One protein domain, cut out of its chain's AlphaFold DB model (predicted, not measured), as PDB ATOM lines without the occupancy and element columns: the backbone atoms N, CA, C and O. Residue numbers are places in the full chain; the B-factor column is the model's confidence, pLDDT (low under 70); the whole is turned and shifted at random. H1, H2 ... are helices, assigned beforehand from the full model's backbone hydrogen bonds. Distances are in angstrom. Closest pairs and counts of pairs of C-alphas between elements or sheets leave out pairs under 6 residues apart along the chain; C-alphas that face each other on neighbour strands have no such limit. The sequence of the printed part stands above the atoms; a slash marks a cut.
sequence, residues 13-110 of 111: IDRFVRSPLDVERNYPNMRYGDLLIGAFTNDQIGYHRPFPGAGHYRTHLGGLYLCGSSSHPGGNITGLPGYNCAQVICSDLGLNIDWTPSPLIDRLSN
ATOM      1  N   ILE A  13     162.295 178.395 150.840       97.00
ATOM      2  CA  ILE A  13     161.824 177.294 149.977       97.00
ATOM      3  C   ILE A  13     160.372 177.534 149.536       97.00
ATOM      4  O   ILE A  13     160.022 177.252 148.396       97.00
ATOM      5  N   ASP A  14     159.541 178.078 150.429       97.00
ATOM      6  CA  ASP A  14     158.143 178.421 150.159       97.00
ATOM      7  C   ASP A  14     157.664 179.544 151.101       97.00
ATOM      8  O   ASP A  14     158.291 179.830 152.128       97.00
ATOM      9  N   ARG A  15     156.549 180.197 150.760       94.12
ATOM     10  CA  ARG A  15     155.922 181.250 151.561       94.12
ATOM     11  C   ARG A  15     154.401 181.190 151.463       94.12
ATOM     12  O   ARG A  15     153.821 181.459 150.418       94.12
ATOM     13  N   PHE A  16     153.761 181.044 152.619       95.19
ATOM     14  CA  PHE A  16     152.330 181.278 152.783       95.19
ATOM     15  C   PHE A  16     152.073 182.586 153.540       95.19
ATOM     16  O   PHE A  16     152.746 182.896 154.524       95.19
ATOM     17  N   VAL A  17     151.101 183.369 153.076       95.12
ATOM     18  CA  VAL A  17     150.763 184.682 153.643       95.12
ATOM     19  C   VAL A  17     149.262 184.765 153.818       95.12
ATOM     20  O   VAL A  17     148.518 184.395 152.917       95.12
ATOM     21  N   ARG A  18     148.826 185.320 154.949       95.12
ATOM     22  CA  ARG A  18     147.446 185.768 155.133       95.12
ATOM     23  C   ARG A  18     147.445 187.235 155.505       95.12
ATOM     24  O   ARG A  18     148.028 187.621 156.516       95.12
ATOM     25  N   SER A  19     146.814 188.044 154.671       97.06
ATOM     26  CA  SER A  19     146.474 189.417 155.014       97.06
ATOM     27  C   SER A  19     145.303 189.447 156.010       97.06
ATOM     28  O   SER A  19     144.577 188.455 156.135       97.06
ATOM     29  N   PRO A  20     145.054 190.582 156.687       96.44
ATOM     30  CA  PRO A  20     143.840 190.761 157.483       96.44
ATOM     31  C   PRO A  20     142.548 190.481 156.698       96.44
ATOM     32  O   PRO A  20     141.614 189.894 157.235       96.44
ATOM     33  N   LEU A  21     142.522 190.825 155.403       96.75
ATOM     34  CA  LEU A  21     141.392 190.537 154.519       96.75
ATOM     35  C   LEU A  21     141.227 189.032 154.263       96.75
ATOM     36  O   LEU A  21     140.103 188.538 154.231       96.75
ATOM     37  N   ASP A  22     142.328 188.294 154.100       97.38
ATOM     38  CA  ASP A  22     142.270 186.834 153.960       97.38
ATOM     39  C   ASP A  22     141.749 186.187 155.245       97.38
ATOM     40  O   ASP A  22     140.963 185.246 155.178       97.38
ATOM     41  N   VAL A  23     142.146 186.700 156.415       97.06
ATOM     42  CA  VAL A  23     141.627 186.225 157.705       97.06
ATOM     43  C   VAL A  23     140.122 186.447 157.790       97.06
ATOM     44  O   VAL A  23     139.402 185.480 158.001       97.06
ATOM     45  N   GLU A  24     139.629 187.662 157.552       96.88
ATOM     46  CA  GLU A  24     138.192 187.960 157.626       96.88
ATOM     47  C   GLU A  24     137.366 187.145 156.614       96.88
ATOM     48  O   GLU A  24     136.275 186.678 156.934       96.88
ATOM     49  N   ARG A  25     137.895 186.892 155.407       96.38
ATOM     50  CA  ARG A  25     137.230 186.050 154.393       96.38
ATOM     51  C   ARG A  25     137.096 184.587 154.812       96.38
ATOM     52  O   ARG A  25     136.107 183.953 154.461       96.38
ATOM     53  N   ASN A  26     138.090 184.050 155.517       96.75
ATOM     54  CA  ASN A  26     138.076 182.660 155.985       96.75
ATOM     55  C   ASN A  26     137.398 182.507 157.357       96.75
ATOM     56  O   ASN A  26     136.864 181.445 157.663       96.75
ATOM     57  N   TYR A  27     137.402 183.565 158.168       95.31
ATOM     58  CA  TYR A  27     136.838 183.612 159.514       95.31
ATOM     59  C   TYR A  27     136.029 184.906 159.667       95.31
ATOM     60  O   TYR A  27     136.558 185.916 160.138       95.31
ATOM     61  N   PRO A  28     134.738 184.898 159.286       93.94
ATOM     62  CA  PRO A  28     133.915 186.111 159.249       93.94
ATOM     63  C   PRO A  28     133.787 186.847 160.590       93.94
ATOM     64  O   PRO A  28     133.513 188.043 160.624       93.94
ATOM     65  N   ASN A  29     133.989 186.146 161.707       92.69
ATOM     66  CA  ASN A  29     133.997 186.722 163.050       92.69
ATOM     67  C   ASN A  29     135.312 187.445 163.405       92.69
ATOM     68  O   ASN A  29     135.325 188.238 164.339       92.69
ATOM     69  N   MET A  30     136.403 187.224 162.670       95.19
ATOM     70  CA  MET A  30     137.704 187.878 162.867       95.19
ATOM     71  C   MET A  30     137.825 189.119 161.974       95.19
ATOM     72  O   MET A  30     138.728 189.237 161.140       95.19
ATOM     73  N   ARG A  31     136.863 190.036 162.115       94.00
ATOM     74  CA  ARG A  31     136.773 191.254 161.300       94.00
ATOM     75  C   ARG A  31     138.071 192.061 161.380       94.00
ATOM     76  O   ARG A  31     138.653 192.197 162.450       94.00
ATOM     77  N   TYR A  32     138.534 192.585 160.250       94.44
ATOM     78  CA  TYR A  32     139.815 193.280 160.101       94.44
ATOM     79  C   TYR A  32     141.031 192.457 160.560       94.44
ATOM     80  O   TYR A  32     142.071 193.023 160.894       94.44
ATOM     81  N   GLY A  33     140.921 191.125 160.573       94.75
ATOM     82  CA  GLY A  33     141.956 190.225 161.077       94.75
ATOM     83  C   GLY A  33     142.065 190.184 162.604       94.75
ATOM     84  O   GLY A  33     143.104 189.768 163.116       94.75
ATOM     85  N   ASP A  34     141.032 190.618 163.335       93.56
ATOM     86  CA  ASP A  34     141.041 190.662 164.797       93.56
ATOM     87  C   ASP A  34     141.008 189.255 165.407       93.56
ATOM     88  O   ASP A  34     139.974 188.582 165.450       93.56
ATOM     89  N   LEU A  35     142.164 188.830 165.925       92.00
ATOM     90  CA  LEU A  35     142.320 187.566 166.637       92.00
ATOM     91  C   LEU A  35     141.429 187.480 167.877       92.00
ATOM     92  O   LEU A  35     141.011 186.387 168.260       92.00
ATOM     93  N   LEU A  36     141.164 188.618 168.515       92.62
ATOM     94  CA  LEU A  36     140.506 188.674 169.807       92.62
ATOM     95  C   LEU A  36     138.997 188.907 169.717       92.62
ATOM     96  O   LEU A  36     138.331 188.818 170.749       92.62
ATOM     97  N   ILE A  37     138.462 189.085 168.503       92.62
ATOM     98  CA  ILE A  37     137.025 189.195 168.215       92.62
ATOM     99  C   ILE A  37     136.394 190.272 169.122       92.62
ATOM    100  O   ILE A  37     135.473 190.023 169.900       92.62
ATOM    101  N   GLY A  38     136.961 191.476 169.089       88.12
ATOM    102  CA  GLY A  38     136.575 192.620 169.906       88.12
ATOM    103  C   GLY A  38     137.794 193.405 170.382       88.12
ATOM    104  O   GLY A  38     138.754 192.830 170.908       88.12
ATOM    105  N   ALA A  39     137.722 194.733 170.278       85.56
ATOM    106  CA  ALA A  39     138.822 195.622 170.633       85.56
ATOM    107  C   ALA A  39     139.140 195.567 172.135       85.56
ATOM    108  O   ALA A  39     138.277 195.259 172.944       85.56
ATOM    109  N   PHE A  40     140.373 195.889 172.527       87.50
ATOM    110  CA  PHE A  40     140.769 196.074 173.933       87.50
ATOM    111  C   PHE A  40     140.684 197.551 174.338       87.50
ATOM    112  O   PHE A  40     141.638 198.144 174.836       87.50
ATOM    113  N   THR A  41     139.541 198.174 174.063       87.88
ATOM    114  CA  THR A  41     139.227 199.532 174.522       87.88
ATOM    115  C   THR A  41     138.574 199.481 175.904       87.88
ATOM    116  O   THR A  41     138.145 198.418 176.354       87.88
ATOM    117  N   ASN A  42     138.477 200.624 176.589       83.31
ATOM    118  CA  ASN A  42     137.905 200.695 177.943       83.31
ATOM    119  C   ASN A  42     136.482 200.110 178.034       83.31
ATOM    120  O   ASN A  42     136.141 199.477 179.031       83.31
ATOM    121  N   ASP A  43     135.680 200.250 176.977       85.56
ATOM    122  CA  ASP A  43     134.305 199.732 176.929       85.56
ATOM    123  C   ASP A  43     134.215 198.268 176.473       85.56
ATOM    124  O   ASP A  43     133.135 197.685 176.467       85.56
ATOM    125  N   GLN A  44     135.342 197.657 176.097       87.19
ATOM    126  CA  GLN A  44     135.452 196.264 175.661       87.19
ATOM    127  C   GLN A  44     136.616 195.557 176.373       87.19
ATOM    128  O   GLN A  44     137.366 194.782 175.781       87.19
ATOM    129  N   ILE A  45     136.779 195.788 177.675       89.69
ATOM    130  CA  ILE A  45     137.751 195.075 178.512       89.69
ATOM    131  C   ILE A  45     137.081 194.529 179.774       89.69
ATOM    132  O   ILE A  45     136.040 195.014 180.216       89.69
ATOM    133  N   GLY A  46     137.661 193.481 180.360       88.12
ATOM    134  CA  GLY A  46     137.145 192.938 181.611       88.12
ATOM    135  C   GLY A  46     135.740 192.351 181.448       88.12
ATOM    136  O   GLY A  46     135.466 191.626 180.494       88.12
ATOM    137  N   TYR A  47     134.853 192.695 182.378       87.81
ATOM    138  CA  TYR A  47     133.458 192.255 182.405       87.81
ATOM    139  C   TYR A  47     132.572 192.919 181.332       87.81
ATOM    140  O   TYR A  47     131.415 192.535 181.170       87.81
ATOM    141  N   HIS A  48     133.105 193.890 180.583       90.56
ATOM    142  CA  HIS A  48     132.448 194.494 179.423       90.56
ATOM    143  C   HIS A  48     132.789 193.793 178.098       90.56
ATOM    144  O   HIS A  48     132.468 194.302 177.030       90.56
ATOM    145  N   ARG A  49     133.454 192.631 178.133       92.19
ATOM    146  CA  ARG A  49     133.756 191.842 176.931       92.19
ATOM    147  C   ARG A  49     132.680 190.786 176.641       92.19
ATOM    148  O   ARG A  49     132.433 189.963 177.525       92.19
ATOM    149  N   PRO A  50     132.105 190.729 175.417       90.94
ATOM    150  CA  PRO A  50     132.324 191.642 174.279       90.94
ATOM    151  C   PRO A  50     131.524 192.953 174.342       90.94
ATOM    152  O   PRO A  50     131.820 193.885 173.594       90.94
ATOM    153  N   PHE A  51     130.507 193.009 175.198       90.00
ATOM    154  CA  PHE A  51     129.697 194.195 175.468       90.00
ATOM    155  C   PHE A  51     129.434 194.326 176.980       90.00
ATOM    156  O   PHE A  51     129.603 193.347 177.721       90.00
ATOM    157  N   PRO A  52     129.014 195.509 177.465       89.69
ATOM    158  CA  PRO A  52     128.729 195.729 178.878       89.69
ATOM    159  C   PRO A  52     127.783 194.683 179.478       89.69
ATOM    160  O   PRO A  52     126.734 194.376 178.917       89.69
ATOM    161  N   GLY A  53     128.171 194.122 180.624       86.56
ATOM    162  CA  GLY A  53     127.415 193.083 181.325       86.56
ATOM    163  C   GLY A  53     127.744 191.646 180.904       86.56
ATOM    164  O   GLY A  53     127.464 190.732 181.663       86.56
ATOM    165  N   ALA A  54     128.420 191.406 179.778       91.50
ATOM    166  CA  ALA A  54     128.698 190.045 179.300       91.50
ATOM    167  C   ALA A  54     129.720 189.239 180.134       91.50
ATOM    168  O   ALA A  54     129.883 188.035 179.923       91.50
ATOM    169  N   GLY A  55     130.400 189.866 181.099       91.50
ATOM    170  CA  GLY A  55     131.433 189.243 181.935       91.50
ATOM    171  C   GLY A  55     130.969 188.070 182.799       91.50
ATOM    172  O   GLY A  55     131.804 187.333 183.310       91.50
ATOM    173  N   HIS A  56     129.658 187.874 182.949       94.00
ATOM    174  CA  HIS A  56     129.083 186.729 183.653       94.00
ATOM    175  C   HIS A  56     128.864 185.497 182.763       94.00
ATOM    176  O   HIS A  56     128.280 184.523 183.230       94.00
ATOM    177  N   TYR A  57     129.280 185.529 181.492       95.56
ATOM    178  CA  TYR A  57     129.213 184.431 180.512       95.56
ATOM    179  C   TYR A  57     127.802 183.956 180.129       95.56
ATOM    180  O   TYR A  57     127.644 183.333 179.092       95.56
ATOM    181  N   ARG A  58     126.752 184.249 180.895       95.44
ATOM    182  CA  ARG A  58     125.355 183.974 180.502       95.44
ATOM    183  C   ARG A  58     124.882 184.917 179.390       95.44
ATOM    184  O   ARG A  58     125.259 186.086 179.378       95.44
ATOM    185  N   THR A  59     124.035 184.435 178.484       94.56
ATOM    186  CA  THR A  59     123.296 185.301 177.548       94.56
ATOM    187  C   THR A  59     121.882 185.586 178.059       94.56
ATOM    188  O   THR A  59     121.448 185.033 179.064       94.56
ATOM    189  N   HIS A  60     121.132 186.423 177.336       93.06
ATOM    190  CA  HIS A  60     119.696 186.619 177.573       93.06
ATOM    191  C   HIS A  60     118.831 185.366 177.322       93.06
ATOM    192  O   HIS A  60     117.686 185.324 177.765       93.06
ATOM    193  N   LEU A  61     119.354 184.358 176.610       96.19
ATOM    194  CA  LEU A  61     118.666 183.092 176.381       96.19
ATOM    195  C   LEU A  61     119.150 182.084 177.424       96.19
ATOM    196  O   LEU A  61     120.348 181.811 177.529       96.19
ATOM    197  N   GLY A  62     118.210 181.520 178.182       96.62
ATOM    198  CA  GLY A  62     118.512 180.479 179.160       96.62
ATOM    199  C   GLY A  62     119.191 179.274 178.504       96.62
ATOM    200  O   GLY A  62     118.775 178.828 177.437       96.62
ATOM    201  N   GLY A  63     120.253 178.768 179.132       96.44
ATOM    202  CA  GLY A  63     121.038 177.639 178.620       96.44
ATOM    203  C   GLY A  63     122.029 177.989 177.503       96.44
ATOM    204  O   GLY A  63     122.763 177.108 177.059       96.44
ATOM    205  N   LEU A  64     122.095 179.253 177.065       97.31
ATOM    206  CA  LEU A  64     123.093 179.726 176.109       97.31
ATOM    207  C   LEU A  64     124.134 180.610 176.804       97.31
ATOM    208  O   LEU A  64     123.803 181.615 177.444       97.31
ATOM    209  N   TYR A  65     125.403 180.258 176.605       96.69
ATOM    210  CA  TYR A  65     126.549 180.896 177.241       96.69
ATOM    211  C   TYR A  65     127.527 181.447 176.202       96.69
ATOM    212  O   TYR A  65     127.688 180.910 175.108       96.69
ATOM    213  N   LEU A  66     128.195 182.535 176.563       93.88
ATOM    214  CA  LEU A  66     129.305 183.132 175.847       93.88
ATOM    215  C   LEU A  66     130.588 182.448 176.291       93.88
ATOM    216  O   LEU A  66     130.913 182.433 177.474       93.88
ATOM    217  N   CYS A  67     131.342 181.933 175.333       92.62
ATOM    218  CA  CYS A  67     132.704 181.477 175.548       92.62
ATOM    219  C   CYS A  67     133.563 181.847 174.343       92.62
ATOM    220  O   CYS A  67     133.068 181.955 173.220       92.62
ATOM    221  N   GLY A  68     134.867 181.977 174.566       91.75
ATOM    222  CA  GLY A  68     135.844 182.184 173.503       91.75
ATOM    223  C   GLY A  68     136.532 183.540 173.573       91.75
ATOM    224  O   GLY A  68     136.472 184.244 174.577       91.75
ATOM    225  N   SER A  69     137.237 183.882 172.496       92.50
ATOM    226  CA  SER A  69     138.216 184.972 172.503       92.50
ATOM    227  C   SER A  69     137.629 186.362 172.777       92.50
ATOM    228  O   SER A  69     138.312 187.237 173.316       92.50
ATOM    229  N   SER A  70     136.357 186.547 172.431       92.50
ATOM    230  CA  SER A  70     135.598 187.776 172.642       92.50
ATOM    231  C   SER A  70     135.143 187.972 174.090       92.50
ATOM    232  O   SER A  70     134.705 189.063 174.435       92.50
ATOM    233  N   SER A  71     135.210 186.939 174.934       94.06
ATOM    234  CA  SER A  71     134.784 186.972 176.337       94.06
ATOM    235  C   SER A  71     135.948 187.314 177.268       94.06
ATOM    236  O   SER A  71     137.114 187.193 176.898       94.06
ATOM    237  N   HIS A  72     135.639 187.734 178.495       92.62
ATOM    238  CA  HIS A  72     136.633 187.923 179.554       92.62
ATOM    239  C   HIS A  72     137.485 186.650 179.775       92.62
ATOM    240  O   HIS A  72     136.964 185.547 179.618       92.62
ATOM    241  N   PRO A  73     138.778 186.748 180.147       91.56
ATOM    242  CA  PRO A  73     139.656 187.930 180.137       91.56
ATOM    243  C   PRO A  73     140.168 188.330 178.744       91.56
ATOM    244  O   PRO A  73     140.873 189.326 178.605       91.56
ATOM    245  N   GLY A  74     139.794 187.579 177.717       89.50
ATOM    246  CA  GLY A  74     140.327 187.645 176.365       89.50
ATOM    247  C   GLY A  74     140.821 186.271 175.930       89.50
ATOM    248  O   GLY A  74     141.046 185.390 176.761       89.50
ATOM    249  N   GLY A  75     140.983 186.079 174.623       84.75
ATOM    250  CA  GLY A  75     141.515 184.830 174.079       84.75
ATOM    251  C   GLY A  75     143.030 184.679 174.198       84.75
ATOM    252  O   GLY A  75     143.620 184.928 175.248       84.75
ATOM    253  N   ASN A  76     143.651 184.254 173.092       87.19
ATOM    254  CA  ASN A  76     144.965 183.594 173.011       87.19
ATOM    255  C   ASN A  76     144.936 182.128 173.488       87.19
ATOM    256  O   ASN A  76     143.878 181.536 173.691       87.19
ATOM    257  N   ILE A  77     146.116 181.525 173.650       89.19
ATOM    258  CA  ILE A  77     146.303 180.122 174.053       89.19
ATOM    259  C   ILE A  77     146.293 180.017 175.590       89.19
ATOM    260  O   ILE A  77     147.218 179.499 176.203       89.19
ATOM    261  N   THR A  78     145.274 180.594 176.231       91.12
ATOM    262  CA  THR A  78     145.133 180.587 177.700       91.12
ATOM    263  C   THR A  78     144.067 179.605 178.175       91.12
ATOM    264  O   THR A  78     144.157 179.089 179.281       91.12
ATOM    265  N   GLY A  79     143.027 179.375 177.365       91.06
ATOM    266  CA  GLY A  79     141.849 178.598 177.760       91.06
ATOM    267  C   GLY A  79     140.954 179.283 178.803       91.06
ATOM    268  O   GLY A  79     139.904 178.742 179.142       91.06
ATOM    269  N   LEU A  80     141.310 180.483 179.278       92.81
ATOM    270  CA  LEU A  80     140.645 181.141 180.408       92.81
ATOM    271  C   LEU A  80     139.160 181.458 180.167       92.81
ATOM    272  O   LEU A  80     138.362 181.168 181.059       92.81
ATOM    273  N   PRO A  81     138.730 181.978 178.997       94.31
ATOM    274  CA  PRO A  81     137.306 182.217 178.770       94.31
ATOM    275  C   PRO A  81     136.477 180.931 178.807       94.31
ATOM    276  O   PRO A  81     135.356 180.930 179.306       94.31
ATOM    277  N   GLY A  82     137.034 179.828 178.295       94.19
ATOM    278  CA  GLY A  82     136.394 178.513 178.343       94.19
ATOM    279  C   GLY A  82     136.322 177.975 179.769       94.19
ATOM    280  O   GLY A  82     135.256 177.556 180.205       94.19
ATOM    281  N   TYR A  83     137.425 178.063 180.514       93.25
ATOM    282  CA  TYR A  83     137.501 177.657 181.918       93.25
ATOM    283  C   TYR A  83     136.471 178.382 182.794       93.25
ATOM    284  O   TYR A  83     135.737 177.755 183.557       93.25
ATOM    285  N   ASN A  84     136.365 179.702 182.647       93.56
ATOM    286  CA  ASN A  84     135.413 180.505 183.407       93.56
ATOM    287  C   ASN A  84     133.961 180.218 182.996       93.56
ATOM    288  O   ASN A  84     133.102 180.057 183.859       93.56
ATOM    289  N   CYS A  85     133.688 180.109 181.692       95.62
ATOM    290  CA  CYS A  85     132.361 179.751 181.192       95.62
ATOM    291  C   CYS A  85     131.914 178.380 181.720       95.62
ATOM    292  O   CYS A  85     130.782 178.237 182.177       95.62
ATOM    293  N   ALA A  86     132.818 177.397 181.737       95.38
ATOM    294  CA  ALA A  86     132.538 176.068 182.265       95.38
ATOM    295  C   ALA A  86     132.125 176.123 183.743       95.38
ATOM    296  O   ALA A  86     131.111 175.540 184.103       95.38
ATOM    297  N   GLN A  87     132.825 176.893 184.585       93.69
ATOM    298  CA  GLN A  87     132.419 177.075 185.986       93.69
ATOM    299  C   GLN A  87     131.008 177.663 186.121       93.69
ATOM    300  O   GLN A  87     130.230 177.217 186.963       93.69
ATOM    301  N   VAL A  88     130.660 178.637 185.274       95.38
ATOM    302  CA  VAL A  88     129.324 179.251 185.261       95.38
ATOM    303  C   VAL A  88     128.249 178.231 184.876       95.38
ATOM    304  O   VAL A  88     127.228 178.143 185.558       95.38
ATOM    305  N   ILE A  89     128.488 177.431 183.834       97.00
ATOM    306  CA  ILE A  89     127.580 176.355 183.407       97.00
ATOM    307  C   ILE A  89     127.368 175.358 184.549       97.00
ATOM    308  O   ILE A  89     126.241 174.984 184.859       97.00
ATOM    309  N   CYS A  90     128.445 174.937 185.202       95.81
ATOM    310  CA  CYS A  90     128.378 173.941 186.261       95.81
ATOM    311  C   CYS A  90     127.653 174.469 187.500       95.81
ATOM    312  O   CYS A  90     126.849 173.742 188.079       95.81
ATOM    313  N   SER A  91     127.840 175.747 187.835       94.69
ATOM    314  CA  SER A  91     127.063 176.426 188.874       94.69
ATOM    315  C   SER A  91     125.564 176.453 188.552       94.69
ATOM    316  O   SER A  91     124.766 176.107 189.420       94.69
ATOM    317  N   ASP A  92     125.177 176.790 187.318       96.94
ATOM    318  CA  ASP A  92     123.764 176.824 186.900       96.94
ATOM    319  C   ASP A  92     123.111 175.432 186.898       96.94
ATOM    320  O   ASP A  92     121.915 175.305 187.151       96.94
ATOM    321  N   LEU A  93     123.898 174.384 186.645       97.00
ATOM    322  CA  LEU A  93     123.455 172.989 186.700       97.00
ATOM    323  C   LEU A  93     123.508 172.382 188.112       97.00
ATOM    324  O   LEU A  93     123.120 171.228 188.285       97.00
ATOM    325  N   GLY A  94     124.000 173.115 189.117       96.19
ATOM    326  CA  GLY A  94     124.180 172.599 190.478       96.19
ATOM    327  C   GLY A  94     125.254 171.508 190.594       96.19
ATOM    328  O   GLY A  94     125.200 170.681 191.502       96.19
ATOM    329  N   LEU A  95     126.221 171.481 189.674       94.94
ATOM    330  CA  LEU A  95     127.330 170.532 189.668       94.94
ATOM    331  C   LEU A  95     128.501 171.089 190.480       94.94
ATOM    332  O   LEU A  95     129.014 172.169 190.188       94.94
ATOM    333  N   ASN A  96     128.959 170.324 191.468       87.94
ATOM    334  CA  ASN A  96     130.197 170.626 192.178       87.94
ATOM    335  C   ASN A  96     131.375 170.005 191.424       87.94
ATOM    336  O   ASN A  96     131.422 168.781 191.277       87.94
ATOM    337  N   ILE A  97     132.300 170.830 190.931       83.50
ATOM    338  CA  ILE A  97     133.424 170.355 190.120       83.50
ATOM    339  C   ILE A  97     134.734 170.887 190.670       83.50
ATOM    340  O   ILE A  97     134.954 172.093 190.724       83.50
ATOM    341  N   ASP A  98     135.608 169.957 191.046       81.88
ATOM    342  CA  ASP A  98     136.942 170.237 191.562       81.88
ATOM    343  C   ASP A  98     137.999 169.826 190.529       81.88
ATOM    344  O   ASP A  98     138.664 168.798 190.635       81.88
ATOM    345  N   TRP A  99     138.085 170.601 189.446       83.31
ATOM    346  CA  TRP A  99     139.148 170.469 188.440       83.31
ATOM    347  C   TRP A  99     140.305 171.439 188.681       83.31
ATOM    348  O   TRP A  99     141.240 171.501 187.881       83.31
ATOM    349  N   THR A 100     140.227 172.248 189.743       78.06
ATOM    350  CA  THR A 100     141.313 173.160 190.088       78.06
ATOM    351  C   THR A 100     142.416 172.299 190.688       78.06
ATOM    352  O   THR A 100     142.174 171.620 191.682       78.06
ATOM    353  N   PRO A 101     143.625 172.272 190.106       78.12
ATOM    354  CA  PRO A 101     144.704 171.523 190.720       78.12
ATOM    355  C   PRO A 101     144.941 172.057 192.134       78.12
ATOM    356  O   PRO A 101     144.878 173.271 192.351       78.12
ATOM    357  N   SER A 102     145.248 171.157 193.073       82.94
ATOM    358  CA  SER A 102     145.606 171.540 194.440       82.94
ATOM    359  C   SER A 102     146.683 172.636 194.423       82.94
ATOM    360  O   SER A 102     147.504 172.668 193.490       82.94
ATOM    361  N   PRO A 103     146.690 173.539 195.422       87.12
ATOM    362  CA  PRO A 103     147.676 174.604 195.531       87.12
ATOM    363  C   PRO A 103     149.094 174.130 195.213       87.12
ATOM    364  O   PRO A 103     149.500 173.028 195.581       87.12
ATOM    365  N   LEU A 104     149.875 174.974 194.530       87.38
ATOM    366  CA  LEU A 104     151.237 174.615 194.127       87.38
ATOM    367  C   LEU A 104     152.079 174.152 195.327       87.38
ATOM    368  O   LEU A 104     152.832 173.196 195.193       87.38
ATOM    369  N   ILE A 105     151.901 174.779 196.494       91.88
ATOM    370  CA  ILE A 105     152.590 174.402 197.736       91.88
ATOM    371  C   ILE A 105     152.316 172.941 198.134       91.88
ATOM    372  O   ILE A 105     153.250 172.234 198.495       91.88
ATOM    373  N   ASP A 106     151.082 172.461 197.957       92.06
ATOM    374  CA  ASP A 106     150.672 171.085 198.270       92.06
ATOM    375  C   ASP A 106     151.188 170.079 197.233       92.06
ATOM    376  O   ASP A 106     151.370 168.893 197.504       92.06
ATOM    377  N   ARG A 107     151.428 170.544 196.006       86.94
ATOM    378  CA  ARG A 107     151.996 169.722 194.929       86.94
ATOM    379  C   ARG A 107     153.513 169.614 195.034       86.94
ATOM    380  O   ARG A 107     154.067 168.590 194.652       86.94
ATOM    381  N   LEU A 108     154.169 170.662 195.531       90.56
ATOM    382  CA  LEU A 108     155.617 170.713 195.731       90.56
ATOM    383  C   LEU A 108     156.062 170.032 197.028       90.56
ATOM    384  O   LEU A 108     157.195 169.583 197.096       90.56
ATOM    385  N   SER A 109     155.193 169.918 198.034       89.00
ATOM    386  CA  SER A 109     155.494 169.195 199.279       89.00
ATOM    387  C   SER A 109     155.617 167.673 199.105       89.00
ATOM    388  O   SER A 109     156.044 166.992 200.033       89.00
ATOM    389  N   ASN A 110     155.258 167.150 197.927       71.50
ATOM    390  CA  ASN A 110     155.335 165.735 197.553       71.50
ATOM    391  C   ASN A 110     156.476 165.426 196.552       71.50
ATOM    392  O   ASN A 110     156.497 164.333 195.980       71.50
TER     393      ASN A 110
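Overview. This is residues 13 to 110 of the 111 residues of an uncharacterized protein of Candidatus Latescibacteria bacterium (UniProt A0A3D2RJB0). Little regular structure: a loop-rich body with the short helix H1 at one end and the longest helix, H2, packed on loop residues 57 to 67. Beyond H2, residues 100 to 110, with H3, stick out as a free arm. The printed part has 98 residues, 25 of them in H1, H2 and H3, in that order; it is all helix, with no named strand. It is loose, radius of gyration of the C-alphas 17.5 A, spanning 49 by 43 by 25 A.

Arrangement. H1, residues 20 to 26, H2, residues 80 to 92, and H3, residues 104 to 108, are apart from one another. Every O i to N i+4 pair is within hydrogen-bond range in H1, H2 and H3.

Along the chain. H1 begins at C-alpha 20, (143.840, 190.761, 157.483). H2 is 18.6 A long and begins at C-alpha 80, (140.645, 181.141, 180.408). H3 ends at C-alpha 108, (155.617, 170.713, 195.731).

Size, cuts and confidence. The C-alphas of Ile 13 and Gly 94, the two farthest apart, are 55.5 A apart. The links H1 to H2, 53 residues, and H2 to H3, 11 residues, are long. The printed part has no cut, and no printed residue is under 70 in pLDDT.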